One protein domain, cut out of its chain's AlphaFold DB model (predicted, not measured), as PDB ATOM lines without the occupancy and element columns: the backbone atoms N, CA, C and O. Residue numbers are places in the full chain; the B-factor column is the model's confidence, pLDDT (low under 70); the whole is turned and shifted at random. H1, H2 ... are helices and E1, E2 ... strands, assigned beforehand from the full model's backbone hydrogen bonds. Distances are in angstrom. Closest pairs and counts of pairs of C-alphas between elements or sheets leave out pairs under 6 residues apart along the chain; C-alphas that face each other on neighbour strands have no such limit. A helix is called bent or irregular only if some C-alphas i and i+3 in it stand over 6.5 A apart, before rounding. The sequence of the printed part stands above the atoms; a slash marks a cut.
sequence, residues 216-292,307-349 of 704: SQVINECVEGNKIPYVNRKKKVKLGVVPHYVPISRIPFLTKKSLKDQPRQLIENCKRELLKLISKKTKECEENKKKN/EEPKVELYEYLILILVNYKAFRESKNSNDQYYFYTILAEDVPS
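This is residues 216 to 292 and 307 to 349 of the 704 residues of the protein "Predicted protein" of Naegleria gruberi (UniProt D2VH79). A tiny two-stranded sheet, E1 and E2, lies where helices H2 and H4 begin; the long helix H3 runs beside both helices, and short H1 packs on H2. Residues 231 to 236, 287 to 292, 329 to 336 and the tail 341 to 349 stick out. The printed part has 120 residues, in the order H1 E1 H2 H3 E2 H4 E3; the sheet is antiparallel and the class mostly helix. The whole is loose, with a radius of gyration of the C-alphas of 17.6 A, and flat, spanning 55 by 43 by 18 A.

E1 is residues 245 to 247 and E2 residues 310 to 312. H2 is residues 248 to 258, irregular, with C-alphas 249 and 252 7.0 A apart. H3, residues 264 to 291, is 40.6 A long; H4, residues 313 to 332, is 29.0 A. H1, residues 216 to 224, begins at C-alpha 216 (90.090, 118.441, 76.456). E3, residues 340 to 342, ends at (90.735, 120.313, 92.688) and pairs with no named strand.

E1 and E2 are antiparallel at 143 degrees, with N 246 and O 311 2.8 A apart, within hydrogen-bond range. H2 and H3 form a helical hairpin, a shallow tilt of 15 degrees; the C-alphas of Ile 248 and Ile 278 are closest, 6.7 A. With residues 266 to 274 alone, H3 touches H4, opposite ways at 33 degrees, only just shallow; the C-alphas of Cys 270 and Ile 320 are closest, 6.0 A. H1 touches H2 at a steep tilt of 51 degrees, closest at the C-alphas of Gln 217 and Ser 258, 5.9 A. H1 and H3 are apart. Every O i to N i+4 pair is within hydrogen-bond range in H1, H3 and H4; in H2, 5 of 7.

The C-alphas of Lys 291 and Ser 349 are farthest apart, 58.1 A. Residues 293 to 306 are not printed; C-alphas 292 and 307 are 14.4 A apart across the cut. The link H1 to E1 is long, 20 residues. The pLDDT is under 70 in residues 225 to 240 and 332 to 349.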
ATOM      1  N   SER A 216      91.536 118.690  76.552       92.56
ATOM      2  CA  SER A 216      90.090 118.441  76.456       92.56
ATOM      3  C   SER A 216      89.297 119.717  76.145       92.56
ATOM      4  O   SER A 216      88.468 119.714  75.238       92.56
ATOM      5  N   GLN A 217      89.614 120.834  76.810       90.88
ATOM      6  CA  GLN A 217      88.950 122.123  76.597       90.88
ATOM      7  C   GLN A 217      89.165 122.644  75.176       90.88
ATOM      8  O   GLN A 217      88.224 123.092  74.523       90.88
ATOM      9  N   VAL A 218      90.400 122.557  74.679       89.56
ATOM     10  CA  VAL A 218      90.743 123.035  73.339       89.56
ATOM     11  C   VAL A 218      90.106 122.162  72.263       89.56
ATOM     12  O   VAL A 218      89.560 122.698  71.302       89.56
ATOM     13  N   ILE A 219      90.128 120.835  72.422       89.62
ATOM     14  CA  ILE A 219      89.495 119.915  71.467       89.62
ATOM     15  C   ILE A 219      87.984 120.148  71.426       89.62
ATOM     16  O   ILE A 219      87.445 120.312  70.333       89.62
ATOM     17  N   ASN A 220      87.319 120.222  72.582       87.25
ATOM     18  CA  ASN A 220      85.876 120.456  72.648       87.25
ATOM     19  C   ASN A 220      85.503 121.769  71.958       87.25
ATOM     20  O   ASN A 220      84.611 121.785  71.122       87.25
ATOM     21  N   GLU A 221      86.257 122.841  72.190       85.44
ATOM     22  CA  GLU A 221      86.028 124.124  71.520       85.44
ATOM     23  C   GLU A 221      86.302 124.105  70.017       85.44
ATOM     24  O   GLU A 221      85.600 124.743  69.232       85.44
ATOM     25  N   CYS A 222      87.322 123.374  69.575       82.12
ATOM     26  CA  CYS A 222      87.576 123.209  68.151       82.12
ATOM     27  C   CYS A 222      86.483 122.369  67.466       82.12
ATOM     28  O   CYS A 222      86.188 122.611  66.297       82.12
ATOM     29  N   VAL A 223      85.866 121.417  68.175       79.12
ATOM     30  CA  VAL A 223      84.786 120.557  67.660       79.12
ATOM     31  C   VAL A 223      83.423 121.259  67.713       79.12
ATOM     32  O   VAL A 223      82.707 121.283  66.711       79.12
ATOM     33  N   GLU A 224      83.058 121.870  68.839       72.44
ATOM     34  CA  GLU A 224      81.835 122.672  69.015       72.44
ATOM     35  C   GLU A 224      81.871 123.935  68.156       72.44
ATOM     36  O   GLU A 224      80.859 124.382  67.608       72.44
ATOM     37  N   GLY A 225      83.076 124.465  67.955       59.78
ATOM     38  CA  GLY A 225      83.360 125.607  67.114       59.78
ATOM     39  C   GLY A 225      82.976 125.431  65.650       59.78
ATOM     40  O   GLY A 225      83.057 126.434  64.951       59.78
ATOM     41  N   ASN A 226      82.502 124.256  65.194       49.66
ATOM     42  CA  ASN A 226      82.008 123.903  63.845       49.66
ATOM     43  C   ASN A 226      80.866 124.782  63.259       49.66
ATOM     44  O   ASN A 226      80.215 124.424  62.281       49.66
ATOM     45  N   LYS A 227      80.737 126.024  63.727       48.97
ATOM     46  CA  LYS A 227      80.663 127.190  62.828       48.97
ATOM     47  C   LYS A 227      82.040 127.585  62.235       48.97
ATOM     48  O   LYS A 227      82.205 128.726  61.812       48.97
ATOM     49  N   ILE A 228      83.042 126.697  62.197       47.06
ATOM     50  CA  ILE A 228      84.311 126.900  61.484       47.06
ATOM     51  C   ILE A 228      83.995 126.804  59.982       47.06
ATOM     52  O   ILE A 228      83.593 125.737  59.521       47.06
ATOM     53  N   PRO A 229      84.152 127.879  59.189       42.16
ATOM     54  CA  PRO A 229      83.703 127.904  57.792       42.16
ATOM     55  C   PRO A 229      84.481 127.007  56.814       42.16
ATOM     56  O   PRO A 229      84.258 127.117  55.614       42.16
ATOM     57  N   TYR A 230      85.405 126.152  57.267       39.59
ATOM     58  CA  TYR A 230      86.521 125.709  56.417       39.59
ATOM     59  C   TYR A 230      86.668 124.220  56.133       39.59
ATOM     60  O   TYR A 230      87.619 123.833  55.460       39.59
ATOM     61  N   VAL A 231      85.716 123.376  56.515       40.34
ATOM     62  CA  VAL A 231      85.652 122.023  55.949       40.34
ATOM     63  C   VAL A 231      84.202 121.741  55.613       40.34
ATOM     64  O   VAL A 231      83.402 121.524  56.509       40.34
ATOM     65  N   ASN A 232      83.866 121.854  54.323       37.69
ATOM     66  CA  ASN A 232      82.632 121.384  53.684       37.69
ATOM     67  C   ASN A 232      81.522 120.968  54.665       37.69
ATOM     68  O   ASN A 232      81.495 119.817  55.096       37.69
ATOM     69  N   ARG A 233      80.548 121.857  54.923       44.38
ATOM     70  CA  ARG A 233      79.331 121.572  55.722       44.38
ATOM     71  C   ARG A 233      78.601 120.274  55.323       44.38
ATOM     72  O   ARG A 233      77.766 119.788  56.073       44.38
ATOM     73  N   LYS A 234      78.912 119.709  54.152       49.31
ATOM     74  CA  LYS A 234      78.359 118.457  53.621       49.31
ATOM     75  C   LYS A 234      79.047 117.179  54.122       49.31
ATOM     76  O   LYS A 234      78.488 116.104  53.945       49.31
ATOM     77  N   LYS A 235      80.228 117.247  54.745       51.72
ATOM     78  CA  LYS A 235      80.889 116.072  55.335       51.72
ATOM     79  C   LYS A 235      80.813 116.190  56.850       51.72
ATOM     80  O   LYS A 235      81.598 116.922  57.443       51.72
ATOM     81  N   LYS A 236      79.859 115.481  57.470       50.53
ATOM     82  CA  LYS A 236      79.841 115.266  58.926       50.53
ATOM     83  C   LYS A 236      81.241 114.790  59.322       50.53
ATOM     84  O   LYS A 236      81.651 113.703  58.917       50.53
ATOM     85  N   VAL A 237      81.999 115.633  60.025       51.84
ATOM     86  CA  VAL A 237      83.294 115.237  60.580       51.84
ATOM     87  C   VAL A 237      83.011 114.020  61.449       51.84
ATOM     88  O   VAL A 237      82.141 114.083  62.319       51.84
ATOM     89  N   LYS A 238      83.662 112.889  61.154       54.66
ATOM     90  CA  LYS A 238      83.521 111.682  61.971       54.66
ATOM     91  C   LYS A 238      83.865 112.082  63.407       54.66
ATOM     92  O   LYS A 238      84.975 112.566  63.642       54.66
ATOM     93  N   LEU A 239      82.903 111.957  64.329       51.34
ATOM     94  CA  LEU A 239      83.154 112.178  65.752       51.34
ATOM     95  C   LEU A 239      84.398 111.364  66.137       51.34
ATOM     96  O   LEU A 239      84.461 110.173  65.842       51.34
ATOM     97  N   GLY A 240      85.390 112.022  66.736       57.91
ATOM     98  CA  GLY A 240      86.612 111.373  67.220       57.91
ATOM     99  C   GLY A 240      87.914 111.756  66.512       57.91
ATOM    100  O   GLY A 240      88.968 111.339  66.978       57.91
ATOM    101  N   VAL A 241      87.895 112.561  65.443       71.25
ATOM    102  CA  VAL A 241      89.150 113.079  64.861       71.25
ATOM    103  C   VAL A 241      89.603 114.320  65.628       71.25
ATOM    104  O   VAL A 241      88.945 115.362  65.580       71.25
ATOM    105  N   VAL A 242      90.730 114.213  66.332       80.38
ATOM    106  CA  VAL A 242      91.355 115.342  67.027       80.38
ATOM    107  C   VAL A 242      91.887 116.340  65.990       80.38
ATOM    108  O   VAL A 242      92.605 115.947  65.070       80.38
ATOM    109  N   PRO A 243      91.553 117.638  66.093       83.25
ATOM    110  CA  PRO A 243      92.051 118.632  65.153       83.25
ATOM    111  C   PRO A 243      93.569 118.784  65.296       83.25
ATOM    112  O   PRO A 243      94.073 119.115  66.365       83.25
ATOM    113  N   HIS A 244      94.309 118.607  64.202       86.62
ATOM    114  CA  HIS A 244      95.766 118.797  64.208       86.62
ATOM    115  C   HIS A 244      96.181 120.269  64.314       86.62
ATOM    116  O   HIS A 244      97.291 120.573  64.754       86.62
ATOM    117  N   TYR A 245      95.293 121.189  63.933       89.44
ATOM    118  CA  TYR A 245      95.598 122.608  63.814       89.44
ATOM    119  C   TYR A 245      94.546 123.485  64.481       89.44
ATOM    120  O   TYR A 245      93.346 123.222  64.403       89.44
ATOM    121  N   VAL A 246      95.018 124.586  65.057       87.94
ATOM    122  CA  VAL A 246      94.217 125.643  65.663       87.94
ATOM    123  C   VAL A 246      94.357 126.917  64.818       87.94
ATOM    124  O   VAL A 246      95.484 127.352  64.554       87.94
ATOM    125  N   PRO A 247      93.245 127.544  64.389       88.06
ATOM    126  CA  PRO A 247      93.285 128.843  63.721       88.06
ATOM    127  C   PRO A 247      93.839 129.927  64.650       88.06
ATOM    128  O   PRO A 247      93.413 130.030  65.806       88.06
ATOM    129  N   ILE A 248      94.749 130.769  64.152       88.06
ATOM    130  CA  ILE A 248      95.378 131.829  64.956       88.06
ATOM    131  C   ILE A 248      94.350 132.784  65.579       88.06
ATOM    132  O   ILE A 248      94.518 133.202  66.724       88.06
ATOM    133  N   SER A 249      93.252 133.091  64.887       87.44
ATOM    134  CA  SER A 249      92.175 133.947  65.406       87.44
ATOM    135  C   SER A 249      91.489 133.380  66.652       87.44
ATOM    136  O   SER A 249      90.972 134.137  67.473       87.44
ATOM    137  N   ARG A 250      91.489 132.052  66.825       88.31
ATOM    138  CA  ARG A 250      90.834 131.366  67.951       88.31
ATOM    139  C   ARG A 250      91.725 131.242  69.173       88.31
ATOM    140  O   ARG A 250      91.220 131.114  70.285       88.31
ATOM    141  N   ILE A 251      93.034 131.327  68.987       88.62
ATOM    142  CA  ILE A 251      94.029 131.140  70.037       88.62
ATOM    143  C   ILE A 251      93.783 132.027  71.286       88.62
ATOM    144  O   ILE A 251      93.821 131.493  72.400       88.62
ATOM    145  N   PRO A 252      93.482 133.342  71.180       88.19
ATOM    146  CA  PRO A 252      93.206 134.170  72.359       88.19
ATOM    147  C   PRO A 252      91.974 133.710  73.146       88.19
ATOM    148  O   PRO A 252      91.986 133.703  74.378       88.19
ATOM    149  N   PHE A 253      90.921 133.297  72.435       89.50
ATOM    150  CA  PHE A 253      89.689 132.789  73.032       89.50
ATOM    151  C   PHE A 253      89.927 131.450  73.742       89.50
ATOM    152  O   PHE A 253      89.593 131.317  74.919       89.50
ATOM    153  N   LEU A 254      90.596 130.509  73.070       88.06
ATOM    154  CA  LEU A 254      90.955 129.204  73.630       88.06
ATOM    155  C   LEU A 254      91.825 129.344  74.878       88.06
ATOM    156  O   LEU A 254      91.607 128.648  75.865       88.06
ATOM    157  N   THR A 255      92.756 130.300  74.876       87.12
ATOM    158  CA  THR A 255      93.630 130.573  76.027       87.12
ATOM    159  C   THR A 255      92.836 131.135  77.195       87.12
ATOM    160  O   THR A 255      93.019 130.705  78.331       87.12
ATOM    161  N   LYS A 256      91.917 132.070  76.926       88.94
ATOM    162  CA  LYS A 256      91.040 132.637  77.953       88.94
ATOM    163  C   LYS A 256      90.139 131.570  78.580       88.94
ATOM    164  O   LYS A 256      89.940 131.614  79.788       88.94
ATOM    165  N   LYS A 257      89.606 130.633  77.787       86.12
ATOM    166  CA  LYS A 257      88.747 129.554  78.295       86.12
ATOM    167  C   LYS A 257      89.549 128.481  79.036       86.12
ATOM    168  O   LYS A 257      89.227 128.176  80.178       86.12
ATOM    169  N   SER A 258      90.634 127.984  78.441       82.75
ATOM    170  CA  SER A 258      91.472 126.919  79.025       82.75
ATOM    171  C   SER A 258      92.153 127.340  80.327       82.75
ATOM    172  O   SER A 258      92.436 126.501  81.175       82.75
ATOM    173  N   LEU A 259      92.422 128.640  80.490       89.56
ATOM    174  CA  LEU A 259      93.081 129.199  81.670       89.56
ATOM    175  C   LEU A 259      92.138 130.044  82.538       89.56
ATOM    176  O   LEU A 259      92.623 130.847  83.331       89.56
ATOM    177  N   LYS A 260      90.814 129.905  82.389       87.88
ATOM    178  CA  LYS A 260      89.823 130.746  83.085       87.88
ATOM    179  C   LYS A 260      90.040 130.777  84.602       87.88
ATOM    180  O   LYS A 260      89.989 131.851  85.196       87.88
ATOM    181  N   ASP A 261      90.354 129.621  85.178       84.88
ATOM    182  CA  ASP A 261      90.494 129.422  86.624       84.88
ATOM    183  C   ASP A 261      91.963 129.443  87.085       84.88
ATOM    184  O   ASP A 261      92.292 129.048  88.201       84.88
ATOM    185  N   GLN A 262      92.874 129.896  86.216       88.56
ATOM    186  CA  GLN A 262      94.307 129.922  86.493       88.56
ATOM    187  C   GLN A 262      94.774 131.290  87.015       88.56
ATOM    188  O   GLN A 262      94.172 132.327  86.719       88.56
ATOM    189  N   PRO A 263      95.903 131.344  87.746       84.75
ATOM    190  CA  PRO A 263      96.468 132.606  88.206       84.75
ATOM    191  C   PRO A 263      96.749 133.580  87.055       84.75
ATOM    192  O   PRO A 263      97.331 133.216  86.033       84.75
ATOM    193  N   ARG A 264      96.412 134.863  87.253       86.25
ATOM    194  CA  ARG A 264      96.573 135.919  86.230       86.25
ATOM    195  C   ARG A 264      97.985 135.991  85.643       86.25
ATOM    196  O   ARG A 264      98.134 136.241  84.456       86.25
ATOM    197  N   GLN A 265      99.012 135.749  86.459       85.75
ATOM    198  CA  GLN A 265     100.408 135.745  86.011       85.75
ATOM    199  C   GLN A 265     100.682 134.658  84.962       85.75
ATOM    200  O   GLN A 265     101.329 134.938  83.957       85.75
ATOM    201  N   LEU A 266     100.145 133.447  85.158       86.69
ATOM    202  CA  LEU A 266     100.253 132.366  84.179       86.69
ATOM    203  C   LEU A 266      99.542 132.746  82.877       86.69
ATOM    204  O   LEU A 266     100.112 132.598  81.800       86.69
ATOM    205  N   ILE A 267      98.331 133.300  82.979       88.56
ATOM    206  CA  ILE A 267      97.558 133.756  81.818       88.56
ATOM    207  C   ILE A 267      98.348 134.793  81.008       88.56
ATOM    208  O   ILE A 267      98.444 134.675  79.787       88.56
ATOM    209  N   GLU A 268      98.926 135.800  81.665       88.81
ATOM    210  CA  GLU A 268      99.702 136.850  80.994       88.81
ATOM    211  C   GLU A 268     101.003 136.321  80.370       88.81
ATOM    212  O   GLU A 268     101.352 136.717  79.256       88.81
ATOM    213  N   ASN A 269     101.691 135.380  81.028       88.88
ATOM    214  CA  ASN A 269     102.873 134.725  80.461       88.88
ATOM    215  C   ASN A 269     102.516 133.910  79.211       88.88
ATOM    216  O   ASN A 269     103.126 134.108  78.157       88.88
ATOM    217  N   CYS A 270     101.464 133.086  79.287       89.75
ATOM    218  CA  CYS A 270     100.949 132.339  78.143       89.75
ATOM    219  C   CYS A 270     100.579 133.282  76.995       89.75
ATOM    220  O   CYS A 270     101.036 133.075  75.877       89.75
ATOM    221  N   LYS A 271      99.826 134.362  77.252       89.88
ATOM    222  CA  LYS A 271      99.476 135.364  76.229       89.88
ATOM    223  C   LYS A 271     100.711 135.960  75.552       89.88
ATOM    224  O   LYS A 271     100.720 136.099  74.333       89.88
ATOM    225  N   ARG A 272     101.747 136.315  76.318       92.50
ATOM    226  CA  ARG A 272     102.974 136.914  75.774       92.50
ATOM    227  C   ARG A 272     103.705 135.955  74.838       92.50
ATOM    228  O   ARG A 272     104.045 136.347  73.724       92.50
ATOM    229  N   GLU A 273     103.939 134.719  75.272       93.06
ATOM    230  CA  GLU A 273     104.621 133.715  74.444       93.06
ATOM    231  C   GLU A 273     103.798 133.353  73.205       93.06
ATOM    232  O   GLU A 273     104.322 133.202  72.103       93.06
ATOM    233  N   LEU A 274     102.481 133.324  73.354       90.00
ATOM    234  CA  LEU A 274     101.558 133.053  72.269       90.00
ATOM    235  C   LEU A 274     101.541 134.156  71.210       90.00
ATOM    236  O   LEU A 274     101.524 133.862  70.020       90.00
ATOM    237  N   LEU A 275     101.619 135.427  71.615       91.31
ATOM    238  CA  LEU A 275     101.772 136.546  70.682       91.31
ATOM    239  C   LEU A 275     103.085 136.455  69.892       91.31
ATOM    240  O   LEU A 275     103.098 136.765  68.699       91.31
ATOM    241  N   LYS A 276     104.176 135.985  70.516       94.44
ATOM    242  CA  LYS A 276     105.439 135.725  69.803       94.44
ATOM    243  C   LYS A 276     105.269 134.611  68.772       94.44
ATOM    244  O   LYS A 276     105.704 134.782  67.634       94.44
ATOM    245  N   LEU A 277     104.607 133.513  69.146       91.00
ATOM    246  CA  LEU A 277     104.320 132.398  68.242       91.00
ATOM    247  C   LEU A 277     103.464 132.848  67.048       91.00
ATOM    248  O   LEU A 277     103.816 132.581  65.901       91.00
ATOM    249  N   ILE A 278     102.395 133.604  67.308       90.62
ATOM    250  CA  ILE A 278     101.521 134.173  66.276       90.62
ATOM    251  C   ILE A 278     102.313 135.089  65.340       90.62
ATOM    252  O   ILE A 278     102.214 134.954  64.120       90.62
ATOM    253  N   SER A 279     103.130 135.994  65.887       93.81
ATOM    254  CA  SER A 279     103.961 136.898  65.085       93.81
ATOM    255  C   SER A 279     104.942 136.127  64.198       93.81
ATOM    256  O   SER A 279     105.063 136.437  63.013       93.81
ATOM    257  N   LYS A 280     105.590 135.086  64.739       94.12
ATOM    258  CA  LYS A 280     106.509 134.214  63.996       94.12
ATOM    259  C   LYS A 280     105.802 133.518  62.828       94.12
ATOM    260  O   LYS A 280     106.228 133.679  61.689       94.12
ATOM    261  N   LYS A 281     104.684 132.832  63.083       91.88
ATOM    262  CA  LYS A 281     103.918 132.110  62.047       91.88
ATOM    263  C   LYS A 281     103.331 133.049  60.991       91.88
ATOM    264  O   LYS A 281     103.268 132.705  59.813       91.88
ATOM    265  N   THR A 282     102.939 134.259  61.391       90.12
ATOM    266  CA  THR A 282     102.454 135.285  60.455       90.12
ATOM    267  C   THR A 282     103.566 135.723  59.500       90.12
ATOM    268  O   THR A 282     103.348 135.752  58.290       90.12
ATOM    269  N   LYS A 283     104.779 135.978  60.012       93.62
ATOM    270  CA  LYS A 283     105.948 136.317  59.183       93.62
ATOM    271  C   LYS A 283     106.340 135.179  58.240       93.62
ATOM    272  O   LYS A 283     106.541 135.429  57.058       93.62
ATOM    273  N   GLU A 284     106.369 133.937  58.726       92.88
ATOM    274  CA  GLU A 284     106.636 132.753  57.893       92.88
ATOM    275  C   GLU A 284     105.615 132.628  56.748       92.88
ATOM    276  O   GLU A 284     105.980 132.379  55.597       92.88
ATOM    277  N   CYS A 285     104.331 132.879  57.028       89.88
ATOM    278  CA  CYS A 285     103.281 132.899  56.009       89.88
ATOM    279  C   CYS A 285     103.504 134.012  54.969       89.88
ATOM    280  O   CYS A 285     103.372 133.775  53.766       89.88
ATOM    281  N   GLU A 286     103.871 135.221  55.401       90.94
ATOM    282  CA  GLU A 286     104.182 136.337  54.499       90.94
ATOM    283  C   GLU A 286     105.423 136.078  53.637       90.94
ATOM    284  O   GLU A 286     105.426 136.401  52.447       90.94
ATOM    285  N   GLU A 287     106.471 135.484  54.202       93.31
ATOM    286  CA  GLU A 287     107.685 135.114  53.475       93.31
ATOM    287  C   GLU A 287     107.414 134.028  52.433       93.31
ATOM    288  O   GLU A 287     107.854 134.153  51.289       93.31
ATOM    289  N   ASN A 288     106.618 133.014  52.776       89.50
ATOM    290  CA  ASN A 288     106.201 131.981  51.829       89.50
ATOM    291  C   ASN A 288     105.335 132.562  50.702       89.50
ATOM    292  O   ASN A 288     105.533 132.226  49.534       89.50
ATOM    293  N   LYS A 289     104.444 133.515  51.015       88.69
ATOM    294  CA  LYS A 289     103.695 134.272  49.997       88.69
ATOM    295  C   LYS A 289     104.622 135.064  49.074       88.69
ATOM    296  O   LYS A 289     104.358 135.134  47.878       88.69
ATOM    297  N   LYS A 290     105.705 135.654  49.592       91.69
ATOM    298  CA  LYS A 290     106.701 136.371  48.775       91.69
ATOM    299  C   LYS A 290     107.493 135.420  47.872       91.69
ATOM    300  O   LYS A 290     107.674 135.747  46.705       91.69
ATOM    301  N   LYS A 291     107.904 134.248  48.371       91.50
ATOM    302  CA  LYS A 291     108.634 133.228  47.590       91.50
ATOM    303  C   LYS A 291     107.782 132.616  46.471       91.50
ATOM    304  O   LYS A 291     108.292 132.367  45.386       91.50
ATOM    305  N   ASN A 292     106.481 132.448  46.711       84.81
ATOM    306  CA  ASN A 292     105.551 131.837  45.755       84.81
ATOM    307  C   ASN A 292     104.892 132.831  44.784       84.81
ATOM    308  O   ASN A 292     104.085 132.417  43.953       84.81
ATOM    309  N   GLU A 307      93.830 131.586  53.134       77.62
ATOM    310  CA  GLU A 307      93.956 130.583  54.188       77.62
ATOM    311  C   GLU A 307      94.514 131.251  55.443       77.62
ATOM    312  O   GLU A 307      95.598 131.848  55.434       77.62
ATOM    313  N   GLU A 308      93.725 131.208  56.511       83.06
ATOM    314  CA  GLU A 308      94.131 131.731  57.802       83.06
ATOM    315  C   GLU A 308      95.375 130.963  58.273       83.06
ATOM    316  O   GLU A 308      95.400 129.732  58.160       83.06
ATOM    317  N   PRO A 309      96.414 131.642  58.791       86.62
ATOM    318  CA  PRO A 309      97.566 130.953  59.348       86.62
ATOM    319  C   PRO A 309      97.132 130.022  60.489       86.62
ATOM    320  O   PRO A 309      96.297 130.366  61.332       86.62
ATOM    321  N   LYS A 310      97.706 128.819  60.494       89.81
ATOM    322  CA  LYS A 310      97.378 127.730  61.419       89.81
ATOM    323  C   LYS A 310      98.572 127.439  62.322       89.81
ATOM    324  O   LYS A 310      99.718 127.496  61.877       89.81
ATOM    325  N   VAL A 311      98.297 127.119  63.581       91.19
ATOM    326  CA  VAL A 311      99.287 126.634  64.554       91.19
ATOM    327  C   VAL A 311      98.968 125.182  64.866       91.19
ATOM    328  O   VAL A 311      97.795 124.825  64.956       91.19
ATOM    329  N   GLU A 312      99.979 124.333  65.014       92.81
ATOM    330  CA  GLU A 312      99.756 122.950  65.439       92.81
ATOM    331  C   GLU A 312      99.176 122.919  66.856       92.81
ATOM    332  O   GLU A 312      99.662 123.608  67.756       92.81
ATOM    333  N   LEU A 313      98.141 122.104  67.073       92.12
ATOM    334  CA  LEU A 313      97.462 122.009  68.367       92.12
ATOM    335  C   LEU A 313      98.451 121.704  69.500       92.12
ATOM    336  O   LEU A 313      98.420 122.343  70.551       92.12
ATOM    337  N   TYR A 314      99.356 120.752  69.280       94.50
ATOM    338  CA  TYR A 314     100.318 120.346  70.297       94.50
ATOM    339  C   TYR A 314     101.451 121.363  70.484       94.50
ATOM    340  O   TYR A 314     101.930 121.500  71.602       94.50
ATOM    341  N   GLU A 315     101.814 122.155  69.468       94.88
ATOM    342  CA  GLU A 315     102.728 123.299  69.644       94.88
ATOM    343  C   GLU A 315     102.118 124.331  70.613       94.88
ATOM    344  O   GLU A 315     102.782 124.812  71.533       94.88
ATOM    345  N   TYR A 316     100.817 124.600  70.469       94.00
ATOM    346  CA  TYR A 316     100.064 125.460  71.382       94.00
ATOM    347  C   TYR A 316      99.957 124.879  72.803       94.00
ATOM    348  O   TYR A 316     100.224 125.583  73.780       94.00
ATOM    349  N   LEU A 317      99.603 123.598  72.938       94.81
ATOM    350  CA  LEU A 317      99.471 122.950  74.248       94.81
ATOM    351  C   LEU A 317     100.814 122.850  74.988       94.81
ATOM    352  O   LEU A 317     100.854 123.081  76.196       94.81
ATOM    353  N   ILE A 318     101.917 122.576  74.280       95.81
ATOM    354  CA  ILE A 318     103.272 122.572  74.854       95.81
ATOM    355  C   ILE A 318     103.612 123.952  75.417       95.81
ATOM    356  O   ILE A 318     104.124 124.047  76.531       95.81
ATOM    357  N   LEU A 319     103.290 125.030  74.695       95.50
ATOM    358  CA  LEU A 319     103.533 126.394  75.168       95.50
ATOM    359  C   LEU A 319     102.801 126.667  76.489       95.50
ATOM    360  O   LEU A 319     103.401 127.220  77.413       95.50
ATOM    361  N   ILE A 320     101.538 126.247  76.606       94.38
ATOM    362  CA  ILE A 320     100.775 126.375  77.855       94.38
ATOM    363  C   ILE A 320     101.425 125.554  78.975       94.38
ATOM    364  O   ILE A 320     101.639 126.073  80.071       94.38
ATOM    365  N   LEU A 321     101.775 124.298  78.697       95.88
ATOM    366  CA  LEU A 321     102.360 123.383  79.674       95.88
ATOM    367  C   LEU A 321     103.709 123.880  80.211       95.88
ATOM    368  O   LEU A 321     103.941 123.856  81.418       95.88
ATOM    369  N   VAL A 322     104.591 124.366  79.336       95.81
ATOM    370  CA  VAL A 322     105.905 124.904  79.722       95.81
ATOM    371  C   VAL A 322     105.746 126.127  80.624       95.81
ATOM    372  O   VAL A 322     106.419 126.224  81.649       95.81
ATOM    373  N   ASN A 323     104.825 127.036  80.293       93.06
ATOM    374  CA  ASN A 323     104.551 128.206  81.128       93.06
ATOM    375  C   ASN A 323     103.935 127.822  82.478       93.06
ATOM    376  O   ASN A 323     104.280 128.425  83.493       93.06
ATOM    377  N   TYR A 324     103.063 126.811  82.509       94.00
ATOM    378  CA  TYR A 324     102.501 126.281  83.750       94.00
ATOM    379  C   TYR A 324     103.586 125.688  84.652       94.00
ATOM    380  O   TYR A 324     103.678 126.061  85.823       94.00
ATOM    381  N   LYS A 325     104.457 124.836  84.098       93.88
ATOM    382  CA  LYS A 325     105.575 124.235  84.832       93.88
ATOM    383  C   LYS A 325     106.518 125.306  85.384       93.88
ATOM    384  O   LYS A 325     106.786 125.305  86.582       93.88
ATOM    385  N   ALA A 326     106.927 126.271  84.556       91.69
ATOM    386  CA  ALA A 326     107.781 127.382  84.980       91.69
ATOM    387  C   ALA A 326     107.126 128.234  86.081       91.69
ATOM    388  O   ALA A 326     107.769 128.602  87.062       91.69
ATOM    389  N   PHE A 327     105.828 128.519  85.953       90.81
ATOM    390  CA  PHE A 327     105.070 129.236  86.976       90.81
ATOM    391  C   PHE A 327     105.034 128.463  88.301       90.81
ATOM    392  O   PHE A 327     105.288 129.044  89.358       90.81
ATOM    393  N   ARG A 328     104.777 127.154  88.259       90.44
ATOM    394  CA  ARG A 328     104.765 126.294  89.447       90.44
ATOM    395  C   ARG A 328     106.139 126.232  90.117       90.44
ATOM    396  O   ARG A 328     106.237 126.442  91.321       90.44
ATOM    397  N   GLU A 329     107.195 126.012  89.342       88.75
ATOM    398  CA  GLU A 329     108.574 125.963  89.843       88.75
ATOM    399  C   GLU A 329     109.014 127.307  90.442       88.75
ATOM    400  O   GLU A 329     109.667 127.325  91.482       88.75
ATOM    401  N   SER A 330     108.579 128.433  89.864       86.31
ATOM    402  CA  SER A 330     108.877 129.768  90.400       86.31
ATOM    403  C   SER A 330     108.232 130.050  91.760       86.31
ATOM    404  O   SER A 330     108.771 130.823  92.544       86.31
ATOM    405  N   LYS A 331     107.085 129.431  92.066       78.31
ATOM    406  CA  LYS A 331     106.426 129.573  93.374       78.31
ATOM    407  C   LYS A 331     107.060 128.687  94.442       78.31
ATOM    408  O   LYS A 331     107.116 129.083  95.605       78.31
ATOM    409  N   ASN A 332     107.586 127.535  94.036       66.44
ATOM    410  CA  ASN A 332     108.244 126.598  94.940       66.44
ATOM    411  C   ASN A 332     109.576 127.128  95.498       66.44
ATOM    412  O   ASN A 332     110.064 126.585  96.480       66.44
ATOM    413  N   SER A 333     110.147 128.208  94.946       61.78
ATOM    414  CA  SER A 333     111.378 128.804  95.489       61.78
ATOM    415  C   SER A 333     111.203 129.471  96.862       61.78
ATOM    416  O   SER A 333     112.200 129.837  97.475       61.78
ATOM    417  N   ASN A 334     109.962 129.651  97.337       53.97
ATOM    418  CA  ASN A 334     109.647 130.316  98.608       53.97
ATOM    419  C   ASN A 334     108.996 129.386  99.659       53.97
ATOM    420  O   ASN A 334     108.319 129.890 100.555       53.97
ATOM    421  N   ASP A 335     109.149 128.057  99.560       45.94
ATOM    422  CA  ASP A 335     108.586 127.049 100.494       45.94
ATOM    423  C   ASP A 335     107.054 127.102 100.704       45.94
ATOM    424  O   ASP A 335     106.498 126.408 101.556       45.94
ATOM    425  N   GLN A 336     106.322 127.892  99.914       47.38
ATOM    426  CA  GLN A 336     104.862 127.928  99.946       47.38
ATOM    427  C   GLN A 336     104.310 126.970  98.893       47.38
ATOM    428  O   GLN A 336     104.066 127.343  97.745       47.38
ATOM    429  N   TYR A 337     104.119 125.716  99.302       41.44
ATOM    430  CA  TYR A 337     103.381 124.729  98.524       41.44
ATOM    431  C   TYR A 337     101.910 125.138  98.460       41.44
ATOM    432  O   TYR A 337     101.126 124.861  99.365       41.44
ATOM    433  N   TYR A 338     101.521 125.798  97.373       44.59
ATOM    434  CA  TYR A 338     100.114 125.919  97.021       44.59
ATOM    435  C   TYR A 338      99.710 124.631  96.313       44.59
ATOM    436  O   TYR A 338      99.883 124.491  95.100       44.59
ATOM    437  N   PHE A 339      99.197 123.671  97.080       38.31
ATOM    438  CA  PHE A 339      98.417 122.591  96.498       38.31
ATOM    439  C   PHE A 339      97.135 123.219  95.961       38.31
ATOM    440  O   PHE A 339      96.250 123.617  96.716       38.31
ATOM    441  N   TYR A 340      97.045 123.364  94.642       43.59
ATOM    442  CA  TYR A 340      95.756 123.626  94.022       43.59
ATOM    443  C   TYR A 340      94.988 122.311  94.069       43.59
ATOM    444  O   TYR A 340      95.098 121.474  93.174       43.59
ATOM    445  N   THR A 341      94.291 122.095  95.178       37.88
ATOM    446  CA  THR A 341      93.398 120.951  95.319       37.88
ATOM    447  C   THR A 341      92.210 121.223  94.411       37.88
ATOM    448  O   THR A 341      91.556 122.260  94.531       37.88
ATOM    449  N   ILE A 342      91.973 120.325  93.460       42.22
ATOM    450  CA  ILE A 342      90.735 120.313  92.688       42.22
ATOM    451  C   ILE A 342      89.670 119.856  93.677       42.22
ATOM    452  O   ILE A 342      89.625 118.682  94.032       42.22
ATOM    453  N   LEU A 343      88.894 120.793  94.217       38.56
ATOM    454  CA  LEU A 343      87.823 120.449  95.145       38.56
ATOM    455  C   LEU A 343      86.682 119.811  94.351       38.56
ATOM    456  O   LEU A 343      86.230 120.376  93.360       38.56
ATOM    457  N   ALA A 344      86.225 118.643  94.800       37.88
ATOM    458  CA  ALA A 344      85.087 117.913  94.238       37.88
ATOM    459  C   ALA A 344      83.719 118.517  94.629       37.88
ATOM    460  O   ALA A 344      82.685 117.871  94.454       37.88
ATOM    461  N   GLU A 345      83.699 119.728  95.192       39.62
ATOM    462  CA  GLU A 345      82.459 120.420  95.536       39.62
ATOM    463  C   GLU A 345      81.726 120.782  94.232       39.62
ATOM    464  O   GLU A 345      82.267 121.476  93.373       39.62
ATOM    465  N   ASP A 346      80.512 120.239  94.096       36.16
ATOM    466  CA  ASP A 346      79.568 120.353  92.973       36.16
ATOM    467  C   ASP A 346      79.769 119.420  91.759       36.16
ATOM    468  O   ASP A 346      79.450 119.787  90.627       36.16
ATOM    469  N   VAL A 347      80.204 118.167  91.958       38.72
ATOM    470  CA  VAL A 347      79.974 117.105  90.954       38.72
ATOM    471  C   VAL A 347      78.606 116.452  91.217       38.72
ATOM    472  O   VAL A 347      78.507 115.602  92.106       38.72
ATOM    473  N   PRO A 348      77.522 116.802  90.488       35.03
ATOM    474  CA  PRO A 348      76.262 116.082  90.619       35.03
ATOM    475  C   PRO A 348      76.485 114.608  90.274       35.03
ATOM    476  O   PRO A 348      77.104 114.281  89.261       35.03
ATOM    477  N   SER A 349      75.996 113.717  91.143       36.09
ATOM    478  CA  SER A 349      76.163 112.266  91.034       36.09
ATOM    479  C   SER A 349      75.920 111.780  89.600       36.09
ATOM    480  O   SER A 349      74.838 111.997  89.043       36.09
TER     481      SER A 349